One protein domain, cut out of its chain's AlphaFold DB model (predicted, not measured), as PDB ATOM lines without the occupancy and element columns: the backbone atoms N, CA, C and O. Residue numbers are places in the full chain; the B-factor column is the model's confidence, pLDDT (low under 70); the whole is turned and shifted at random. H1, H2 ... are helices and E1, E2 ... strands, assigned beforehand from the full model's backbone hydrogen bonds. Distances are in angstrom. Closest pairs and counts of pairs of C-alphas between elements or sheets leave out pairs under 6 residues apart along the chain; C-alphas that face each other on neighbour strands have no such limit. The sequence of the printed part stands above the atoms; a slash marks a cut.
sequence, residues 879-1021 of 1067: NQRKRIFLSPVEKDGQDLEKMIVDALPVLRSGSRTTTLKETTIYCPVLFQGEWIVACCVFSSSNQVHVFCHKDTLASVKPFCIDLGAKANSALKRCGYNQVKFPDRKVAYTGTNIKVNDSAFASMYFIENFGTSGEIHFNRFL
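AT A GLANCE: This is residues 879 to 1021 of the 1067 residues of the protein "ULP_PROTEASE domain-containing protein" of Oryza sativa subsp. japonica (UniProt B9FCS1). A twisted sheet of five strands lies between helices: the long helix H2 slants over one face, with the short H1 packed on H2, and H3 runs along the strands over the other face, with the short H4 beside H3 at the E5 edge. It has three layers, helices on both faces of a sheet: H1 and H2 on one face, H3 on the other. The 143 printed residues hold four named helices and five named strands in the order E1 H1 E2 E3 E4 H2 E5 H3 H4; the sheet's order is E1 E2 E3 E4 E5, mixed, and the class is mixed, helices and strands. The whole is compact, with a radius of gyration of the C-alphas of 15.0 A and spans of 50 by 34 by 26 A.

HOW THE PARTS SIT: Start at the inner strands E2, residues 919 to 927, E3, residues 930 to 938, and E4, residues 943 to 949: they form a meander, each the antiparallel neighbour of the one before, in two hairpins. Look for N 923 and O 934 at 2.8 A, and N 935 and O 945 at 2.7 A. The edge strands are parallel to their neighbours: E1, residues 882 to 885, has N 922 and O 884 at 2.8 A with E2, and E5, residues 987 to 991, has N 946 and O 987 at 2.8 A with E4. H2, residues 953 to 973, lies over E2, E3 and E4 at a height over the sheet of 8.4 A; its closest C-alpha pair with E4 is Val 944 and Gly 964, 6.4 A. H3, residues 995 to 1008, is on the opposite face at 7.6 A, along the strands. H1, residues 896 to 903, touches H2 at a steep tilt of 48 degrees, the same way; their closest C-alphas, of Glu 897 and Lys 966, are 5.0 A apart. H4, residues 1014 to 1021, only grazes the sheet and forms a helical hairpin with H3; they only just touch, with 3 pairs of C-alphas within 8 A, the closest those of Ala 1001 and Phe 1020 at 7.5 A. E1, H1, E2 and E4, H2, E5 are strand-helix-strand units, two parallel neighbour strands with a helix between, each with a right-handed crossover. Every O i to N i+4 pair is within hydrogen-bond range in H1, but 14 of 17 in H2, 8 of 10 in H3 and 0 of 4 in H4, where 4 of 5 O i to N i+3 pairs are.

IN THESE COORDINATES: Find C-alpha 882 at (-28.500, -1.948, 74.576), where E1 begins. E2 and E3 measure 24.2 A and 25.5 A, E4 19.2 A, H2 29.7 A and H3 20.0 A. H4 ends at C-alpha 1021, (-11.840, -7.159, 96.517).

THE WHOLE: The farthest C-alphas, of Gly 910 and Lys 994, are 50.6 A apart. The printed part has no cut; the links H1 to E2 and H2 to E5 are long. Mean pLDDT of the printed part is 82.3; residues 908 to 913 and 1010 to 1016 are among those under 70.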
ATOM      1  N   ASN A 879     -21.792  -6.260  73.173       50.25
ATOM      2  CA  ASN A 879     -22.264  -7.645  73.374       50.25
ATOM      3  C   ASN A 879     -23.766  -7.842  73.062       50.25
ATOM      4  O   ASN A 879     -24.501  -8.423  73.862       50.25
ATOM      5  N   GLN A 880     -24.229  -7.268  71.941       53.88
ATOM      6  CA  GLN A 880     -25.632  -7.205  71.482       53.88
ATOM      7  C   GLN A 880     -26.638  -6.536  72.443       53.88
ATOM      8  O   GLN A 880     -27.801  -6.348  72.084       53.88
ATOM      9  N   ARG A 881     -26.214  -6.109  73.637       66.19
ATOM     10  CA  ARG A 881     -27.072  -5.476  74.638       66.19
ATOM     11  C   ARG A 881     -27.125  -3.968  74.454       66.19
ATOM     12  O   ARG A 881     -26.097  -3.298  74.338       66.19
ATOM     13  N   LYS A 882     -28.329  -3.400  74.525       81.06
ATOM     14  CA  LYS A 882     -28.500  -1.948  74.576       81.06
ATOM     15  C   LYS A 882     -28.092  -1.430  75.957       81.06
ATOM     16  O   LYS A 882     -28.665  -1.826  76.974       81.06
ATOM     17  N   ARG A 883     -27.131  -0.511  75.996       85.06
ATOM     18  CA  ARG A 883     -26.849   0.307  77.182       85.06
ATOM     19  C   ARG A 883     -27.766   1.534  77.161       85.06
ATOM     20  O   ARG A 883     -28.129   2.016  76.091       85.06
ATOM     21  N   ILE A 884     -28.203   1.973  78.334       88.19
ATOM     22  CA  ILE A 884     -28.901   3.244  78.547       88.19
ATOM     23  C   ILE A 884     -28.259   3.880  79.775       88.19
ATOM     24  O   ILE A 884     -28.172   3.244  80.824       88.19
ATOM     25  N   PHE A 885     -27.801   5.116  79.638       90.56
ATOM     26  CA  PHE A 885     -27.048   5.828  80.660       90.56
ATOM     27  C   PHE A 885     -27.899   6.973  81.219       90.56
ATOM     28  O   PHE A 885     -28.243   7.897  80.485       90.56
ATOM     29  N   LEU A 886     -28.272   6.905  82.500       90.38
ATOM     30  CA  LEU A 886     -28.935   8.017  83.189       90.38
ATOM     31  C   LEU A 886     -27.878   8.995  83.701       90.38
ATOM     32  O   LEU A 886     -26.875   8.556  84.260       90.38
ATOM     33  N   SER A 887     -28.104  10.301  83.564       87.88
ATOM     34  CA  SER A 887     -27.223  11.317  84.155       87.88
ATOM     35  C   SER A 887     -27.012  11.050  85.655       87.88
ATOM     36  O   SER A 887     -27.991  10.740  86.337       87.88
ATOM     37  N   PRO A 888     -25.787  11.186  86.199       90.50
ATOM     38  CA  PRO A 888     -25.530  10.929  87.610       90.50
ATOM     39  C   PRO A 888     -26.381  11.815  88.525       90.50
ATOM     40  O   PRO A 888     -26.536  13.015  88.276       90.50
ATOM     41  N   VAL A 889     -26.892  11.258  89.620       86.88
ATOM     42  CA  VAL A 889     -27.706  11.990  90.608       86.88
ATOM     43  C   VAL A 889     -27.132  11.866  92.010       86.88
ATOM     44  O   VAL A 889     -26.374  10.950  92.305       86.88
ATOM     45  N   GLU A 890     -27.509  12.780  92.893       83.88
ATOM     46  CA  GLU A 890     -27.434  12.530  94.331       83.88
ATOM     47  C   GLU A 890     -28.601  11.628  94.741       83.88
ATOM     48  O   GLU A 890     -29.673  11.687  94.138       83.88
ATOM     49  N   LYS A 891     -28.407  10.800  95.771       72.62
ATOM     50  CA  LYS A 891     -29.399   9.836  96.283       72.62
ATOM     51  C   LYS A 891     -30.830  10.385  96.387       72.62
ATOM     52  O   LYS A 891     -31.778   9.687  96.034       72.62
ATOM     53  N   ASP A 892     -30.966  11.604  96.900       71.38
ATOM     54  CA  ASP A 892     -32.245  12.252  97.201       71.38
ATOM     55  C   ASP A 892     -32.618  13.327  96.142       71.38
ATOM     56  O   ASP A 892     -33.543  14.116  96.337       71.38
ATOM     57  N   GLY A 893     -31.903  13.359  95.005       61.53
ATOM     58  CA  GLY A 893     -32.038  14.349  93.935       61.53
ATOM     59  C   GLY A 893     -32.699  13.823  92.652       61.53
ATOM     60  O   GLY A 893     -32.311  12.795  92.108       61.53
ATOM     61  N   GLN A 894     -33.628  14.623  92.112       67.94
ATOM     62  CA  GLN A 894     -34.375  14.415  90.856       67.94
ATOM     63  C   GLN A 894     -35.346  13.211  90.819       67.94
ATOM     64  O   GLN A 894     -35.260  12.244  91.573       67.94
ATOM     65  N   ASP A 895     -36.337  13.292  89.923       82.94
ATOM     66  CA  ASP A 895     -37.319  12.223  89.708       82.94
ATOM     67  C   ASP A 895     -36.717  11.113  88.832       82.94
ATOM     68  O   ASP A 895     -36.771  11.154  87.600       82.94
ATOM     69  N   LEU A 896     -36.166  10.092  89.490       85.50
ATOM     70  CA  LEU A 896     -35.633   8.888  88.850       85.50
ATOM     71  C   LEU A 896     -36.653   8.132  87.977       85.50
ATOM     72  O   LEU A 896     -36.240   7.477  87.022       85.50
ATOM     73  N   GLU A 897     -37.966   8.204  88.243       88.31
ATOM     74  CA  GLU A 897     -38.949   7.606  87.327       88.31
ATOM     75  C   GLU A 897     -39.028   8.428  86.036       88.31
ATOM     76  O   GLU A 897     -38.954   7.857  84.947       88.31
ATOM     77  N   LYS A 898     -39.100   9.762  86.145       89.69
ATOM     78  CA  LYS A 898     -39.061  10.670  84.988       89.69
ATOM     79  C   LYS A 898     -37.777  10.501  84.175       89.69
ATOM     80  O   LYS A 898     -37.864  10.390  82.961       89.69
ATOM     81  N   MET A 899     -36.607  10.407  84.810       89.69
ATOM     82  CA  MET A 899     -35.335  10.194  84.097       89.69
ATOM     83  C   MET A 899     -35.324   8.886  83.295       89.69
ATOM     84  O   MET A 899     -34.825   8.855  82.173       89.69
ATOM     85  N   ILE A 900     -35.911   7.810  83.835       90.25
ATOM     86  CA  ILE A 900     -36.047   6.539  83.110       90.25
ATOM     87  C   ILE A 900     -37.078   6.655  81.975       90.25
ATOM     88  O   ILE A 900     -36.861   6.080  80.912       90.25
ATOM     89  N   VAL A 901     -38.172   7.402  82.160       89.06
ATOM     90  CA  VAL A 901     -39.150   7.690  81.092       89.06
ATOM     91  C   VAL A 901     -38.505   8.474  79.949       89.06
ATOM     92  O   VAL A 901     -38.612   8.050  78.801       89.06
ATOM     93  N   ASP A 902     -37.803   9.564  80.261       87.94
ATOM     94  CA  ASP A 902     -37.171  10.456  79.284       87.94
ATOM     95  C   ASP A 902     -36.051   9.738  78.493       87.94
ATOM     96  O   ASP A 902     -35.838  10.028  77.316       87.94
ATOM     97  N   ALA A 903     -35.380   8.747  79.100       86.75
ATOM     98  CA  ALA A 903     -34.362   7.911  78.453       86.75
ATOM     99  C   ALA A 903     -34.914   6.677  77.691       86.75
ATOM    100  O   ALA A 903     -34.163   6.009  76.970       86.75
ATOM    101  N   LEU A 904     -36.201   6.331  77.840       86.19
ATOM    102  CA  LEU A 904     -36.814   5.158  77.200       86.19
ATOM    103  C   LEU A 904     -37.563   5.527  75.902       86.19
ATOM    104  O   LEU A 904     -38.404   6.424  75.912       86.19
ATOM    105  N   PRO A 905     -37.370   4.792  74.786       80.31
ATOM    106  CA  PRO A 905     -38.134   5.034  73.561       80.31
ATOM    107  C   PRO A 905     -39.641   4.806  73.767       80.31
ATOM    108  O   PRO A 905     -40.074   3.696  74.069       80.31
ATOM    109  N   VAL A 906     -40.461   5.838  73.565       78.88
ATOM    110  CA  VAL A 906     -41.919   5.732  73.734       78.88
ATOM    111  C   VAL A 906     -42.549   4.950  72.575       78.88
ATOM    112  O   VAL A 906     -42.433   5.331  71.407       78.88
ATOM    113  N   LEU A 907     -43.265   3.865  72.888       76.00
ATOM    114  CA  LEU A 907     -44.006   3.086  71.894       76.00
ATOM    115  C   LEU A 907     -45.308   3.800  71.499       76.00
ATOM    116  O   LEU A 907     -46.137   4.132  72.346       76.00
ATOM    117  N   ARG A 908     -45.518   4.013  70.191       63.75
ATOM    118  CA  ARG A 908     -46.732   4.668  69.669       63.75
ATOM    119  C   ARG A 908     -47.989   3.840  69.968       63.75
ATOM    120  O   ARG A 908     -48.010   2.620  69.774       63.75
ATOM    121  N   SER A 909     -49.052   4.525  70.389       52.38
ATOM    122  CA  SER A 909     -50.356   3.935  70.705       52.38
ATOM    123  C   SER A 909     -50.929   3.163  69.509       52.38
ATOM    124  O   SER A 909     -51.106   3.706  68.422       52.38
ATOM    125  N   GLY A 910     -51.201   1.870  69.715       54.25
ATOM    126  CA  GLY A 910     -51.670   0.941  68.677       54.25
ATOM    127  C   GLY A 910     -50.709  -0.215  68.380       54.25
ATOM    128  O   GLY A 910     -51.138  -1.227  67.830       54.25
ATOM    129  N   SER A 911     -49.436  -0.127  68.788       56.50
ATOM    130  CA  SER A 911     -48.532  -1.285  68.756       56.50
ATOM    131  C   SER A 911     -48.901  -2.326  69.826       56.50
ATOM    132  O   SER A 911     -49.449  -1.988  70.877       56.50
ATOM    133  N   ARG A 912     -48.568  -3.602  69.589       58.16
ATOM    134  CA  ARG A 912     -48.670  -4.653  70.618       58.16
ATOM    135  C   ARG A 912     -47.629  -4.391  71.711       58.16
ATOM    136  O   ARG A 912     -46.459  -4.149  71.401       58.16
ATOM    137  N   THR A 913     -48.036  -4.466  72.978       58.03
ATOM    138  CA  THR A 913     -47.136  -4.206  74.110       58.03
ATOM    139  C   THR A 913     -45.945  -5.161  74.062       58.03
ATOM    140  O   THR A 913     -46.087  -6.384  73.990       58.03
ATOM    141  N   THR A 914     -44.746  -4.588  74.043       70.69
ATOM    142  CA  THR A 914     -43.492  -5.309  73.787       70.69
ATOM    143  C   THR A 914     -42.661  -5.363  75.068       70.69
ATOM    144  O   THR A 914     -42.722  -4.449  75.888       70.69
ATOM    145  N   THR A 915     -41.915  -6.445  75.301       74.62
ATOM    146  CA  THR A 915     -40.934  -6.497  76.397       74.62
ATOM    147  C   THR A 915     -39.646  -5.797  75.983       74.62
ATOM    148  O   THR A 915     -39.109  -6.075  74.912       74.62
ATOM    149  N   LEU A 916     -39.123  -4.926  76.849       79.00
ATOM    150  CA  LEU A 916     -37.744  -4.460  76.733       79.00
ATOM    151  C   LEU A 916     -36.822  -5.664  76.994       79.00
ATOM    152  O   LEU A 916     -36.920  -6.301  78.043       79.00
ATOM    153  N   LYS A 917     -35.984  -6.019  76.019       76.50
ATOM    154  CA  LYS A 917     -35.059  -7.162  76.073       76.50
ATOM    155  C   LYS A 917     -33.621  -6.691  75.939       76.50
ATOM    156  O   LYS A 917     -33.384  -5.628  75.370       76.50
ATOM    157  N   GLU A 918     -32.695  -7.499  76.458       80.69
ATOM    158  CA  GLU A 918     -31.243  -7.323  76.316       80.69
ATOM    159  C   GLU A 918     -30.792  -5.868  76.531       80.69
ATOM    160  O   GLU A 918     -29.934  -5.342  75.834       80.69
ATOM    161  N   THR A 919     -31.395  -5.197  77.514       86.31
ATOM    162  CA  THR A 919     -31.140  -3.784  77.815       86.31
ATOM    163  C   THR A 919     -30.647  -3.659  79.249       86.31
ATOM    164  O   THR A 919     -31.114  -4.374  80.134       86.31
ATOM    165  N   THR A 920     -29.695  -2.768  79.509       89.25
ATOM    166  CA  THR A 920     -29.263  -2.417  80.869       89.25
ATOM    167  C   THR A 920     -29.288  -0.906  81.031       89.25
ATOM    168  O   THR A 920     -28.622  -0.197  80.278       89.25
ATOM    169  N   ILE A 921     -30.071  -0.433  82.002       90.75
ATOM    170  CA  ILE A 921     -30.104   0.974  82.408       90.75
ATOM    171  C   ILE A 921     -29.112   1.145  83.557       90.75
ATOM    172  O   ILE A 921     -29.259   0.486  84.585       90.75
ATOM    173  N   TYR A 922     -28.118   2.007  83.369       93.00
ATOM    174  CA  TYR A 922     -27.088   2.354  84.344       93.00
ATOM    175  C   TYR A 922     -27.466   3.660  85.044       93.00
ATOM    176  O   TYR A 922     -27.733   4.663  84.381       93.00
ATOM    177  N   CYS A 923     -27.457   3.642  86.373       93.25
ATOM    178  CA  CYS A 923     -27.741   4.781  87.236       93.25
ATOM    179  C   CYS A 923     -26.561   4.981  88.207       93.25
ATOM    180  O   CYS A 923     -26.493   4.281  89.223       93.25
ATOM    181  N   PRO A 924     -25.598   5.868  87.893       94.94
ATOM    182  CA  PRO A 924     -24.571   6.292  88.838       94.94
ATOM    183  C   PRO A 924     -25.188   7.245  89.864       94.94
ATOM    184  O   PRO A 924     -25.889   8.191  89.496       94.94
ATOM    185  N   VAL A 925     -24.934   7.007  91.147       92.88
ATOM    186  CA  VAL A 925     -25.546   7.771  92.240       92.88
ATOM    187  C   VAL A 925     -24.491   8.138  93.272       92.88
ATOM    188  O   VAL A 925     -23.761   7.267  93.737       92.88
ATOM    189  N   LEU A 926     -24.441   9.411  93.659       91.69
ATOM    190  CA  LEU A 926     -23.680   9.865  94.813       91.69
ATOM    191  C   LEU A 926     -24.516   9.590  96.069       91.69
ATOM    192  O   LEU A 926     -25.531  10.242  96.333       91.69
ATOM    193  N   PHE A 927     -24.111   8.571  96.817       89.06
ATOM    194  CA  PHE A 927     -24.812   8.015  97.962       89.06
ATOM    195  C   PHE A 927     -23.949   8.198  99.215       89.06
ATOM    196  O   PHE A 927     -22.983   7.475  99.433       89.06
ATOM    197  N   GLN A 928     -24.288   9.188 100.047       84.31
ATOM    198  CA  GLN A 928     -23.566   9.497 101.296       84.31
ATOM    199  C   GLN A 928     -22.050   9.757 101.101       84.31
ATOM    200  O   GLN A 928     -21.251   9.455 101.981       84.31
ATOM    201  N   GLY A 929     -21.661  10.322  99.952       84.88
ATOM    202  CA  GLY A 929     -20.266  10.600  99.580       84.88
ATOM    203  C   GLY A 929     -19.591   9.509  98.738       84.88
ATOM    204  O   GLY A 929     -18.546   9.768  98.152       84.88
ATOM    205  N   GLU A 930     -20.195   8.323  98.618       91.69
ATOM    206  CA  GLU A 930     -19.730   7.250  97.731       91.69
ATOM    207  C   GLU A 930     -20.407   7.337  96.354       91.69
ATOM    208  O   GLU A 930     -21.623   7.508  96.275       91.69
ATOM    209  N   TRP A 931     -19.665   7.145  95.263       94.25
ATOM    210  CA  TRP A 931     -20.260   6.825  93.966       94.25
ATOM    211  C   TRP A 931     -20.587   5.339  93.879       94.25
ATOM    212  O   TRP A 931     -19.689   4.501  93.813       94.25
ATOM    213  N   ILE A 932     -21.881   5.043  93.797       94.44
ATOM    214  CA  ILE A 932     -22.421   3.712  93.518       94.44
ATOM    215  C   ILE A 932     -22.936   3.643  92.075       94.44
ATOM    216  O   ILE A 932     -23.289   4.665  91.483       94.44
ATOM    217  N   VAL A 933     -23.067   2.436  91.517       95.00
ATOM    218  CA  VAL A 933     -23.711   2.227  90.206       95.00
ATOM    219  C   VAL A 933     -24.801   1.176  90.323       95.00
ATOM    220  O   VAL A 933     -24.521  -0.009  90.503       95.00
ATOM    221  N   ALA A 934     -26.057   1.600  90.193       93.25
ATOM    222  CA  ALA A 934     -27.212   0.713  90.169       93.25
ATOM    223  C   ALA A 934     -27.643   0.426  88.719       93.25
ATOM    224  O   ALA A 934     -27.929   1.332  87.938       93.25
ATOM    225  N   CYS A 935     -27.704  -0.853  88.358       92.94
ATOM    226  CA  CYS A 935     -27.998  -1.347  87.019       92.94
ATOM    227  C   CYS A 935     -29.323  -2.122  86.997       92.94
ATOM    228  O   CYS A 935     -29.417  -3.227  87.536       92.94
ATOM    229  N   CYS A 936     -30.334  -1.589  86.311       91.38
ATOM    230  CA  CYS A 936     -31.564  -2.320  86.003       91.38
ATOM    231  C   CYS A 936     -31.346  -3.156  84.734       91.38
ATOM    232  O   CYS A 936     -31.298  -2.619  83.625       91.38
ATOM    233  N   VAL A 937     -31.189  -4.472  84.904       89.25
ATOM    234  CA  VAL A 937     -30.884  -5.431  83.833       89.25
ATOM    235  C   VAL A 937     -32.169  -6.107  83.355       89.25
ATOM    236  O   VAL A 937     -32.796  -6.866  84.100       89.25
ATOM    237  N   PHE A 938     -32.531  -5.874  82.093       86.75
ATOM    238  CA  PHE A 938     -33.698  -6.449  81.424       86.75
ATOM    239  C   PHE A 938     -33.258  -7.614  80.531       86.75
ATOM    240  O   PHE A 938     -32.610  -7.419  79.500       86.75
ATOM    241  N   SER A 939     -33.564  -8.846  80.945       81.25
ATOM    242  CA  SER A 939     -33.078 -10.072  80.290       81.25
ATOM    243  C   SER A 939     -34.024 -11.263  80.524       81.25
ATOM    244  O   SER A 939     -35.152 -11.086  80.982       81.25
ATOM    245  N   SER A 940     -33.582 -12.493  80.233       76.38
ATOM    246  CA  SER A 940     -34.285 -13.721  80.642       76.38
ATOM    247  C   SER A 940     -34.475 -13.827  82.163       76.38
ATOM    248  O   SER A 940     -35.452 -14.422  82.617       76.38
ATOM    249  N   SER A 941     -33.587 -13.206  82.945       77.88
ATOM    250  CA  SER A 941     -33.727 -12.975  84.384       77.88
ATOM    251  C   SER A 941     -33.593 -11.479  84.674       77.88
ATOM    252  O   SER A 941     -32.491 -10.927  84.649       77.88
ATOM    253  N   ASN A 942     -34.717 -10.804  84.926       85.50
ATOM    254  CA  ASN A 942     -34.705  -9.387  85.291       85.50
ATOM    255  C   ASN A 942     -34.139  -9.219  86.704       85.50
ATOM    256  O   ASN A 942     -34.620  -9.861  87.639       85.50
ATOM    257  N   GLN A 943     -33.141  -8.353  86.865       88.44
ATOM    258  CA  GLN A 943     -32.503  -8.091  88.155       88.44
ATOM    259  C   GLN A 943     -32.091  -6.624  88.281       88.44
ATOM    260  O   GLN A 943     -31.757  -5.981  87.287       88.44
ATOM    261  N   VAL A 944     -32.073  -6.121  89.515       90.38
ATOM    262  CA  VAL A 944     -31.296  -4.926  89.855       90.38
ATOM    263  C   VAL A 944     -29.960  -5.417  90.399       90.38
ATOM    264  O   VAL A 944     -29.936  -6.242  91.313       90.38
ATOM    265  N   HIS A 945     -28.866  -4.949  89.811       91.81
ATOM    266  CA  HIS A 945     -27.496  -5.208  90.255       91.81
ATOM    267  C   HIS A 945     -26.897  -3.898  90.753       91.81
ATOM    268  O   HIS A 945     -27.144  -2.871  90.133       91.81
ATOM    269  N   VAL A 946     -26.122  -3.899  91.835       93.06
ATOM    270  CA  VAL A 946     -25.447  -2.687  92.322       93.06
ATOM    271  C   VAL A 946     -23.957  -2.912  92.549       93.06
ATOM    272  O   VAL A 946     -23.542  -3.965  93.034       93.06
ATOM    273  N   PHE A 947     -23.167  -1.910  92.184       94.12
ATOM    274  CA  PHE A 947     -21.783  -1.742  92.601       94.12
ATOM    275  C   PHE A 947     -21.721  -0.698  93.723       94.12
ATOM    276  O   PHE A 947     -22.189   0.421  93.512       94.12
ATOM    277  N   CYS A 948     -21.196  -1.076  94.894       93.06
ATOM    278  CA  CYS A 948     -20.913  -0.172  96.021       93.06
ATOM    279  C   CYS A 948     -19.946  -0.808  97.042       93.06
ATOM    280  O   CYS A 948     -19.680  -2.018  96.995       93.06
ATOM    281  N   HIS A 949     -19.462  -0.027  98.008       91.56
ATOM    282  CA  HIS A 949     -18.670  -0.499  99.142       91.56
ATOM    283  C   HIS A 949     -19.440  -1.542  99.968       91.56
ATOM    284  O   HIS A 949     -20.674  -1.634  99.933       91.56
ATOM    285  N   LYS A 950     -18.708  -2.393 100.693       87.75
ATOM    286  CA  LYS A 950     -19.311  -3.496 101.468       87.75
ATOM    287  C   LYS A 950     -20.204  -3.001 102.598       87.75
ATOM    288  O   LYS A 950     -21.271  -3.570 102.825       87.75
ATOM    289  N   ASP A 951     -19.798  -1.915 103.236       87.56
ATOM    290  CA  ASP A 951     -20.455  -1.385 104.432       87.56
ATOM    291  C   ASP A 951     -21.702  -0.557 104.075       87.56
ATOM    292  O   ASP A 951     -22.711  -0.594 104.780       87.56
ATOM    293  N   THR A 952     -21.694   0.111 102.915       87.81
ATOM    294  CA  THR A 952     -22.827   0.901 102.398       87.81
ATOM    295  C   THR A 952     -23.917   0.038 101.759       87.81
ATOM    296  O   THR A 952     -25.072   0.458 101.677       87.81
ATOM    297  N   LEU A 953     -23.626  -1.215 101.385       89.50
ATOM    298  CA  LEU A 953     -24.606  -2.136 100.793       89.50
ATOM    299  C   LEU A 953     -25.904  -2.259 101.617       89.50
ATOM    300  O   LEU A 953     -26.982  -2.465 101.051       89.50
ATOM    301  N   ALA A 954     -25.827  -2.161 102.947       88.50
ATOM    302  CA  ALA A 954     -26.996  -2.225 103.820       88.50
ATOM    303  C   ALA A 954     -27.968  -1.048 103.599       88.50
ATOM    304  O   ALA A 954     -29.173  -1.278 103.475       88.50
ATOM    305  N   SER A 955     -27.458   0.184 103.488       88.69
ATOM    306  CA  SER A 955     -28.255   1.392 103.233       88.69
ATOM    307  C   SER A 955     -28.623   1.565 101.753       88.69
ATOM    308  O   SER A 955     -29.676   2.128 101.448       88.69
ATOM    309  N   VAL A 956     -27.822   1.018 100.834       90.69
ATOM    310  CA  VAL A 956     -28.050   1.055  99.378       90.69
ATOM    311  C   VAL A 956     -29.132   0.060  98.914       90.69
ATOM    312  O   VAL A 956     -29.901   0.361  97.998       90.69
ATOM    313  N   LYS A 957     -29.275  -1.107  99.565       90.44
ATOM    314  CA  LYS A 957     -30.283  -2.137  99.213       90.44
ATOM    315  C   LYS A 957     -31.726  -1.598  99.076       90.44
ATOM    316  O   LYS A 957     -32.345  -1.903  98.054       90.44
ATOM    317  N   PRO A 958     -32.286  -0.815 100.026       90.00
ATOM    318  CA  PRO A 958     -33.618  -0.217  99.885       90.00
ATOM    319  C   PRO A 958     -33.767   0.684  98.652       90.00
ATOM    320  O   PRO A 958     -34.760   0.572  97.935       90.00
ATOM    321  N   PHE A 959     -32.760   1.517  98.363       90.06
ATOM    322  CA  PHE A 959     -32.743   2.394  97.189       90.06
ATOM    323  C   PHE A 959     -32.785   1.589  95.880       90.06
ATOM    324  O   PHE A 959     -33.559   1.904  94.981       90.06
ATOM    325  N   CYS A 960     -32.034   0.489  95.786       90.62
ATOM    326  CA  CYS A 960     -32.067  -0.386  94.610       90.62
ATOM    327  C   CYS A 960     -33.430  -1.071  94.389       90.62
ATOM    328  O   CYS A 960     -33.810  -1.328  93.246       90.62
ATOM    329  N   ILE A 961     -34.178  -1.363  95.459       89.31
ATOM    330  CA  ILE A 961     -35.530  -1.943  95.366       89.31
ATOM    331  C   ILE A 961     -36.530  -0.893  94.855       89.31
ATOM    332  O   ILE A 961     -37.311  -1.184  93.946       89.31
ATOM    333  N   ASP A 962     -36.465   0.335  95.377       89.12
ATOM    334  CA  ASP A 962     -37.255   1.478  94.900       89.12
ATOM    335  C   ASP A 962     -36.941   1.831  93.432       89.12
ATOM    336  O   ASP A 962     -37.857   1.961  92.618       89.12
ATOM    337  N   LEU A 963     -35.662   1.859  93.039       89.38
ATOM    338  CA  LEU A 963     -35.244   2.050  91.646       89.38
ATOM    339  C   LEU A 963     -35.838   0.981  90.711       89.38
ATOM    340  O   LEU A 963     -36.294   1.307  89.614       89.38
ATOM    341  N   GLY A 964     -35.895  -0.283  91.146       89.69
ATOM    342  CA  GLY A 964     -36.556  -1.360  90.400       89.69
ATOM    343  C   GLY A 964     -38.068  -1.145  90.243       89.69
ATOM    344  O   GLY A 964     -38.627  -1.403  89.171       89.69
ATOM    345  N   ALA A 965     -38.739  -0.624  91.274       88.88
ATOM    346  CA  ALA A 965     -40.157  -0.268  91.213       88.88
ATOM    347  C   ALA A 965     -40.409   0.919  90.262       88.88
ATOM    348  O   ALA A 965     -41.271   0.824  89.383       88.88
ATOM    349  N   LYS A 966     -39.606   1.987  90.369       90.38
ATOM    350  CA  LYS A 966     -39.629   3.156  89.473       90.38
ATOM    351  C   LYS A 966     -39.383   2.752  88.019       90.38
ATOM    352  O   LYS A 966     -40.184   3.094  87.155       90.38
ATOM    353  N   ALA A 967     -38.375   1.922  87.745       90.00
ATOM    354  CA  ALA A 967     -38.100   1.405  86.403       90.00
ATOM    355  C   ALA A 967     -39.286   0.617  85.810       90.00
ATOM    356  O   ALA A 967     -39.625   0.779  84.637       90.00
ATOM    357  N   ASN A 968     -39.967  -0.203  86.617       88.38
ATOM    358  CA  ASN A 968     -41.153  -0.946  86.181       88.38
ATOM    359  C   ASN A 968     -42.403  -0.057  85.985       88.38
ATOM    360  O   ASN A 968     -43.298  -0.395  85.203       88.38
ATOM    361  N   SER A 969     -42.478   1.082  86.674       89.12
ATOM    362  CA  SER A 969     -43.514   2.093  86.443       89.12
ATOM    363  C   SER A 969     -43.227   2.904  85.169       89.12
ATOM    364  O   SER A 969     -44.099   3.021  84.307       89.12
ATOM    365  N   ALA A 970     -41.975   3.321  84.956       89.94
ATOM    366  CA  ALA A 970     -41.527   3.988  83.734       89.94
ATOM    367  C   ALA A 970     -41.763   3.138  82.469       89.94
ATOM    368  O   ALA A 970     -42.330   3.637  81.498       89.94
ATOM    369  N   LEU A 971     -41.452   1.830  82.500       88.69
ATOM    370  CA  LEU A 971     -41.789   0.898  81.407       88.69
ATOM    371  C   LEU A 971     -43.274   0.960  81.021       88.69
ATOM    372  O   LEU A 971     -43.601   1.010  79.834       88.69
ATOM    373  N   LYS A 972     -44.170   0.989  82.019       87.69
ATOM    374  CA  LYS A 972     -45.619   1.088  81.808       87.69
ATOM    375  C   LYS A 972     -46.001   2.422  81.161       87.69
ATOM    376  O   LYS A 972     -46.841   2.420  80.264       87.69
ATOM    377  N   ARG A 973     -45.387   3.541  81.577       87.06
ATOM    378  CA  ARG A 973     -45.621   4.865  80.966       87.06
ATOM    379  C   ARG A 973     -45.165   4.906  79.498       87.06
ATOM    380  O   ARG A 973     -45.888   5.444  78.668       87.06
ATOM    381  N   CYS A 974     -44.039   4.274  79.160       87.19
ATOM    382  CA  CYS A 974     -43.506   4.226  77.788       87.19
ATOM    383  C   CYS A 974     -44.141   3.142  76.883       87.19
ATOM    384  O   CYS A 974     -43.734   2.990  75.730       87.19
ATOM    385  N   GLY A 975     -45.147   2.401  77.373       83.38
ATOM    386  CA  GLY A 975     -45.925   1.422  76.595       83.38
ATOM    387  C   GLY A 975     -45.351  -0.003  76.541       83.38
ATOM    388  O   GLY A 975     -45.849  -0.842  75.785       83.38
ATOM    389  N   TYR A 976     -44.319  -0.301  77.332       87.44
ATOM    390  CA  TYR A 976     -43.726  -1.635  77.430       87.44
ATOM    391  C   TYR A 976     -44.509  -2.550  78.384       87.44
ATOM    392  O   TYR A 976     -45.222  -2.105  79.285       87.44
ATOM    393  N   ASN A 977     -44.332  -3.862  78.220       84.19
ATOM    394  CA  ASN A 977     -44.781  -4.838  79.212       84.19
ATOM    395  C   ASN A 977     -44.009  -4.647  80.525       84.19
ATOM    396  O   ASN A 977     -42.777  -4.607  80.522       84.19
ATOM    397  N   GLN A 978     -44.737  -4.593  81.640       82.94
ATOM    398  CA  GLN A 978     -44.151  -4.557  82.980       82.94
ATOM    399  C   GLN A 978     -43.348  -5.830  83.279       82.94
ATOM    400  O   GLN A 978     -43.712  -6.928  82.851       82.94
ATOM    401  N   VAL A 979     -42.271  -5.684  84.051       82.75
ATOM    402  CA  VAL A 979     -41.409  -6.785  84.498       82.75
ATOM    403  C   VAL A 979     -41.429  -6.888  86.017       82.75
ATOM    404  O   VAL A 979     -41.465  -5.883  86.724       82.75
ATOM    405  N   LYS A 980     -41.364  -8.113  86.545       79.75
ATOM    406  CA  LYS A 980     -41.123  -8.308  87.974       79.75
ATOM    407  C   LYS A 980     -39.620  -8.379  88.246       79.75
ATOM    408  O   LYS A 980     -38.966  -9.329  87.819       79.75
ATOM    409  N   PHE A 981     -39.109  -7.400  88.987       81.62
ATOM    410  CA  PHE A 981     -37.816  -7.499  89.662       81.62
ATOM    411  C   PHE A 981     -37.947  -8.306  90.973       81.62
ATOM    412  O   PHE A 981     -39.050  -8.416  91.512       81.62
ATOM    413  N   PRO A 982     -36.865  -8.898  91.510       74.19
ATOM    414  CA  PRO A 982     -36.943  -9.681  92.741       74.19
ATOM    415  C   PRO A 982     -37.029  -8.780  93.985       74.19
ATOM    416  O   PRO A 982     -36.014  -8.270  94.449       74.19
ATOM    417  N   ASP A 983     -38.219  -8.667  94.590       63.31
ATOM    418  CA  ASP A 983     -38.534  -7.775  95.734       63.31
ATOM    419  C   ASP A 983     -37.642  -7.939  96.997       63.31
ATOM    420  O   ASP A 983     -37.804  -7.214  97.975       63.31
ATOM    421  N   ARG A 984     -36.742  -8.935  97.021       65.06
ATOM    422  CA  ARG A 984     -35.800  -9.239  98.117       65.06
ATOM    423  C   ARG A 984     -34.390  -9.655  97.657       65.06
ATOM    424  O   ARG A 984     -33.601 -10.089  98.492       65.06
ATOM    425  N   LYS A 985     -34.064  -9.599  96.357       70.38
ATOM    426  CA  LYS A 985     -32.739  -9.997  95.836       70.38
ATOM    427  C   LYS A 985     -32.198  -8.950  94.858       70.38
ATOM    428  O   LYS A 985     -32.450  -9.024  93.659       70.38
ATOM    429  N   VAL A 986     -31.428  -8.011  95.402       83.69
ATOM    430  CA  VAL A 986     -30.517  -7.138  94.647       83.69
ATOM    431  C   VAL A 986     -29.205  -7.906  94.452       83.69
ATOM    432  O   VAL A 986     -28.673  -8.455  95.419       83.69
ATOM    433  N   ALA A 987     -28.716  -8.000  93.216       87.31
ATOM    434  CA  ALA A 987     -27.404  -8.569  92.904       87.31
ATOM    435  C   ALA A 987     -26.295  -7.545  93.207       87.31
ATOM    436  O   ALA A 987     -26.558  -6.344  93.218       87.31
ATOM    437  N   TYR A 988     -25.074  -7.996  93.494       88.19
ATOM    438  CA  TYR A 988     -24.053  -7.139  94.096       88.19
ATOM    439  C   TYR A 988     -22.641  -7.434  93.582       88.19
ATOM    440  O   TYR A 988     -22.220  -8.590  93.569       88.19
ATOM    441  N   THR A 989     -21.902  -6.379  93.230       89.44
ATOM    442  CA  THR A 989     -20.440  -6.387  93.078       89.44
ATOM    443  C   THR A 989     -19.859  -5.472  94.147       89.44
ATOM    444  O   THR A 989     -20.161  -4.281  94.165       89.44
ATOM    445  N   GLY A 990     -19.048  -6.025  95.047       85.62
ATOM    446  CA  GLY A 990     -18.486  -5.269  96.165       85.62
ATOM    447  C   GLY A 990     -17.079  -4.754  95.939       85.62
ATOM    448  O   GLY A 990     -16.336  -5.293  95.121       85.62
ATOM    449  N   THR A 991     -16.711  -3.741  96.721       87.44
ATOM    450  CA  THR A 991     -15.373  -3.148  96.719       87.44
ATOM    451  C   THR A 991     -14.845  -2.874  98.133       87.44
ATOM    452  O   THR A 991     -15.636  -2.696  99.059       87.44
ATOM    453  N   ASN A 992     -13.513  -2.884  98.270       88.00
ATOM    454  CA  ASN A 992     -12.709  -2.441  99.422       88.00
ATOM    455  C   ASN A 992     -11.970  -1.113  99.125       88.00
ATOM    456  O   ASN A 992     -10.967  -0.792  99.775       88.00
ATOM    457  N   ILE A 993     -12.342  -0.427  98.041       87.50
ATOM    458  CA  ILE A 993     -11.698   0.805  97.575       87.50
ATOM    459  C   ILE A 993     -12.275   1.989  98.350       87.50
ATOM    460  O   ILE A 993     -13.489   2.092  98.522       87.50
ATOM    461  N   LYS A 994     -11.386   2.881  98.795       85.75
ATOM    462  CA  LYS A 994     -11.685   4.069  99.606       85.75
ATOM    463  C   LYS A 994     -12.856   4.863  99.010       85.75
ATOM    464  O   LYS A 994     -12.925   5.057  97.799       85.75
ATOM    465  N   VAL A 995     -13.747   5.369  99.869       85.75
ATOM    466  CA  VAL A 995     -14.992   6.061  99.462       85.75
ATOM    467  C   VAL A 995     -14.735   7.194  98.463       85.75
ATOM    468  O   VAL A 995     -15.489   7.339  97.507       85.75
ATOM    469  N   ASN A 996     -13.642   7.941  98.613       85.81
ATOM    470  CA  ASN A 996     -13.268   9.010  97.685       85.81
ATOM    471  C   ASN A 996     -12.931   8.500  96.262       85.81
ATOM    472  O   ASN A 996     -13.307   9.117  95.266       85.81
ATOM    473  N   ASP A 997     -12.291   7.335  96.154       89.81
ATOM    474  CA  ASP A 997     -11.875   6.707  94.892       89.81
ATOM    475  C   ASP A 997     -12.970   5.839  94.242       89.81
ATOM    476  O   ASP A 997     -12.810   5.355  93.115       89.81
ATOM    477  N   SER A 998     -14.121   5.691  94.911       91.56
ATOM    478  CA  SER A 998     -15.309   4.987  94.401       91.56
ATOM    479  C   SER A 998     -15.771   5.484  93.026       91.56
ATOM    480  O   SER A 998     -16.297   4.692  92.245       91.56
ATOM    481  N   ALA A 999     -15.509   6.751  92.680       92.56
ATOM    482  CA  ALA A 999     -15.765   7.316  91.353       92.56
ATOM    483  C   ALA A 999     -15.049   6.542  90.234       92.56
ATOM    484  O   ALA A 999     -15.648   6.201  89.212       92.56
ATOM    485  N   PHE A1000     -13.769   6.221  90.432       92.31
ATOM    486  CA  PHE A1000     -12.928   5.559  89.433       92.31
ATOM    487  C   PHE A1000     -13.236   4.067  89.350       92.31
ATOM    488  O   PHE A1000     -13.342   3.521  88.249       92.31
ATOM    489  N   ALA A1001     -13.503   3.428  90.491       90.56
ATOM    490  CA  ALA A1001     -14.010   2.060  90.523       90.56
ATOM    491  C   ALA A1001     -15.389   1.944  89.834       90.56
ATOM    492  O   ALA A1001     -15.601   1.038  89.027       90.56
ATOM    493  N   SER A1002     -16.285   2.913  90.056       92.75
ATOM    494  CA  SER A1002     -17.580   3.028  89.371       92.75
ATOM    495  C   SER A1002     -17.431   3.228  87.861       92.75
ATOM    496  O   SER A1002     -18.113   2.559  87.088       92.75
ATOM    497  N   MET A1003     -16.506   4.083  87.417       91.75
ATOM    498  CA  MET A1003     -16.195   4.257  85.992       91.75
ATOM    499  C   MET A1003     -15.662   2.964  85.351       91.75
ATOM    500  O   MET A1003     -16.137   2.571  84.285       91.75
ATOM    501  N   TYR A1004     -14.750   2.251  86.020       88.56
ATOM    502  CA  TYR A1004     -14.258   0.945  85.560       88.56
ATOM    503  C   TYR A1004     -15.369  -0.120  85.512       88.56
ATOM    504  O   TYR A1004     -15.414  -0.938  84.588       88.56
ATOM    505  N   PHE A1005     -16.303  -0.095  86.469       89.69
ATOM    506  CA  PHE A1005     -17.480  -0.965  86.481       89.69
ATOM    507  C   PHE A1005     -18.439  -0.658  85.317       89.69
ATOM    508  O   PHE A1005     -18.821  -1.577  84.597       89.69
ATOM    509  N   ILE A1006     -18.772   0.615  85.069       88.88
ATOM    510  CA  ILE A1006     -19.631   1.063  83.952       88.88
ATOM    511  C   ILE A1006     -19.079   0.614  82.586       88.88
ATOM    512  O   ILE A1006     -19.841   0.242  81.690       88.88
ATOM    513  N   GLU A1007     -17.758   0.623  82.431       84.38
ATOM    514  CA  GLU A1007     -17.054   0.201  81.218       84.38
ATOM    515  C   GLU A1007     -17.076  -1.326  81.006       84.38
ATOM    516  O   GLU A1007     -17.275  -1.785  79.878       84.38
ATOM    517  N   ASN A1008     -16.913  -2.113  82.080       80.25
ATOM    518  CA  ASN A1008     -16.674  -3.562  82.013       80.25
ATOM    519  C   ASN A1008     -17.871  -4.447  82.424       80.25
ATOM    520  O   ASN A1008     -17.802  -5.675  82.294       80.25
ATOM    521  N   PHE A1009     -18.975  -3.886  82.922       80.62
ATOM    522  CA  PHE A1009     -20.140  -4.669  83.348       80.62
ATOM    523  C   PHE A1009     -20.831  -5.350  82.153       80.62
ATOM    524  O   PHE A1009     -21.278  -4.708  81.204       80.62
ATOM    525  N   GLY A1010     -20.923  -6.684  82.195       64.31
ATOM    526  CA  GLY A1010     -21.409  -7.500  81.073       64.31
ATOM    527  C   GLY A1010     -20.320  -8.022  80.124       64.31
ATOM    528  O   GLY A1010     -20.657  -8.587  79.078       64.31
ATOM    529  N   THR A1011     -19.040  -7.872  80.482       55.81
ATOM    530  CA  THR A1011     -17.932  -8.688  79.947       55.81
ATOM    531  C   THR A1011     -18.147 -10.186  80.222       55.81
ATOM    532  O   THR A1011     -18.954 -10.587  81.060       55.81
ATOM    533  N   SER A1012     -17.395 -11.038  79.523       39.66
ATOM    534  CA  SER A1012     -17.398 -12.498  79.694       39.66
ATOM    535  C   SER A1012     -16.571 -13.010  80.888       39.66
ATOM    536  O   SER A1012     -16.453 -14.226  81.046       39.66
ATOM    537  N   GLY A1013     -16.003 -12.128  81.720       47.00
ATOM    538  CA  GLY A1013     -15.120 -12.500  82.828       47.00
ATOM    539  C   GLY A1013     -15.384 -11.702  84.102       47.00
ATOM    540  O   GLY A1013     -14.992 -10.544  84.205       47.00
ATOM    541  N   GLU A1014     -15.953 -12.353  85.120       43.88
ATOM    542  CA  GLU A1014     -16.099 -11.780  86.473       43.88
ATOM    543  C   GLU A1014     -14.732 -11.448  87.114       43.88
ATOM    544  O   GLU A1014     -14.640 -10.565  87.965       43.88
ATOM    545  N   ILE A1015     -13.658 -12.078  86.611       48.31
ATOM    546  CA  ILE A1015     -12.241 -11.860  86.948       48.31
ATOM    547  C   ILE A1015     -11.854 -10.369  86.938       48.31
ATOM    548  O   ILE A1015     -11.074  -9.941  87.790       48.31
ATOM    549  N   HIS A1016     -12.417  -9.560  86.030       56.97
ATOM    550  CA  HIS A1016     -12.118  -8.123  85.938       56.97
ATOM    551  C   HIS A1016     -12.419  -7.349  87.233       56.97
ATOM    552  O   HIS A1016     -11.799  -6.319  87.486       56.97
ATOM    553  N   PHE A1017     -13.328  -7.843  88.078       72.12
ATOM    554  CA  PHE A1017     -13.720  -7.182  89.326       72.12
ATOM    555  C   PHE A1017     -13.014  -7.730  90.573       72.12
ATOM    556  O   PHE A1017     -13.217  -7.197  91.662       72.12
ATOM    557  N   ASN A1018     -12.129  -8.726  90.442       70.44
ATOM    558  CA  ASN A1018     -11.363  -9.248  91.580       70.44
ATOM    559  C   ASN A1018     -10.474  -8.169  92.227       70.44
ATOM    560  O   ASN A1018     -10.364  -8.138  93.450       70.44
ATOM    561  N   ARG A1019      -9.935  -7.221  91.438       74.06
ATOM    562  CA  ARG A1019      -9.148  -6.074  91.944       74.06
ATOM    563  C   ARG A1019      -9.930  -5.169  92.909       74.06
ATOM    564  O   ARG A1019      -9.327  -4.544  93.772       74.06
ATOM    565  N   PHE A1020     -11.264  -5.135  92.837       80.62
ATOM    566  CA  PHE A1020     -12.091  -4.410  93.813       80.62
ATOM    567  C   PHE A1020     -12.080  -5.062  95.205       80.62
ATOM    568  O   PHE A1020     -12.347  -4.398  96.204       80.62
ATOM    569  N   LEU A1021     -11.801  -6.366  95.286       79.62
ATOM    570  CA  LEU A1021     -11.840  -7.159  96.517       79.62
ATOM    571  C   LEU A1021     -10.452  -7.385  97.135       79.62
ATOM    572  O   LEU A1021     -10.364  -8.068  98.159       79.62
TER     573      LEU A1021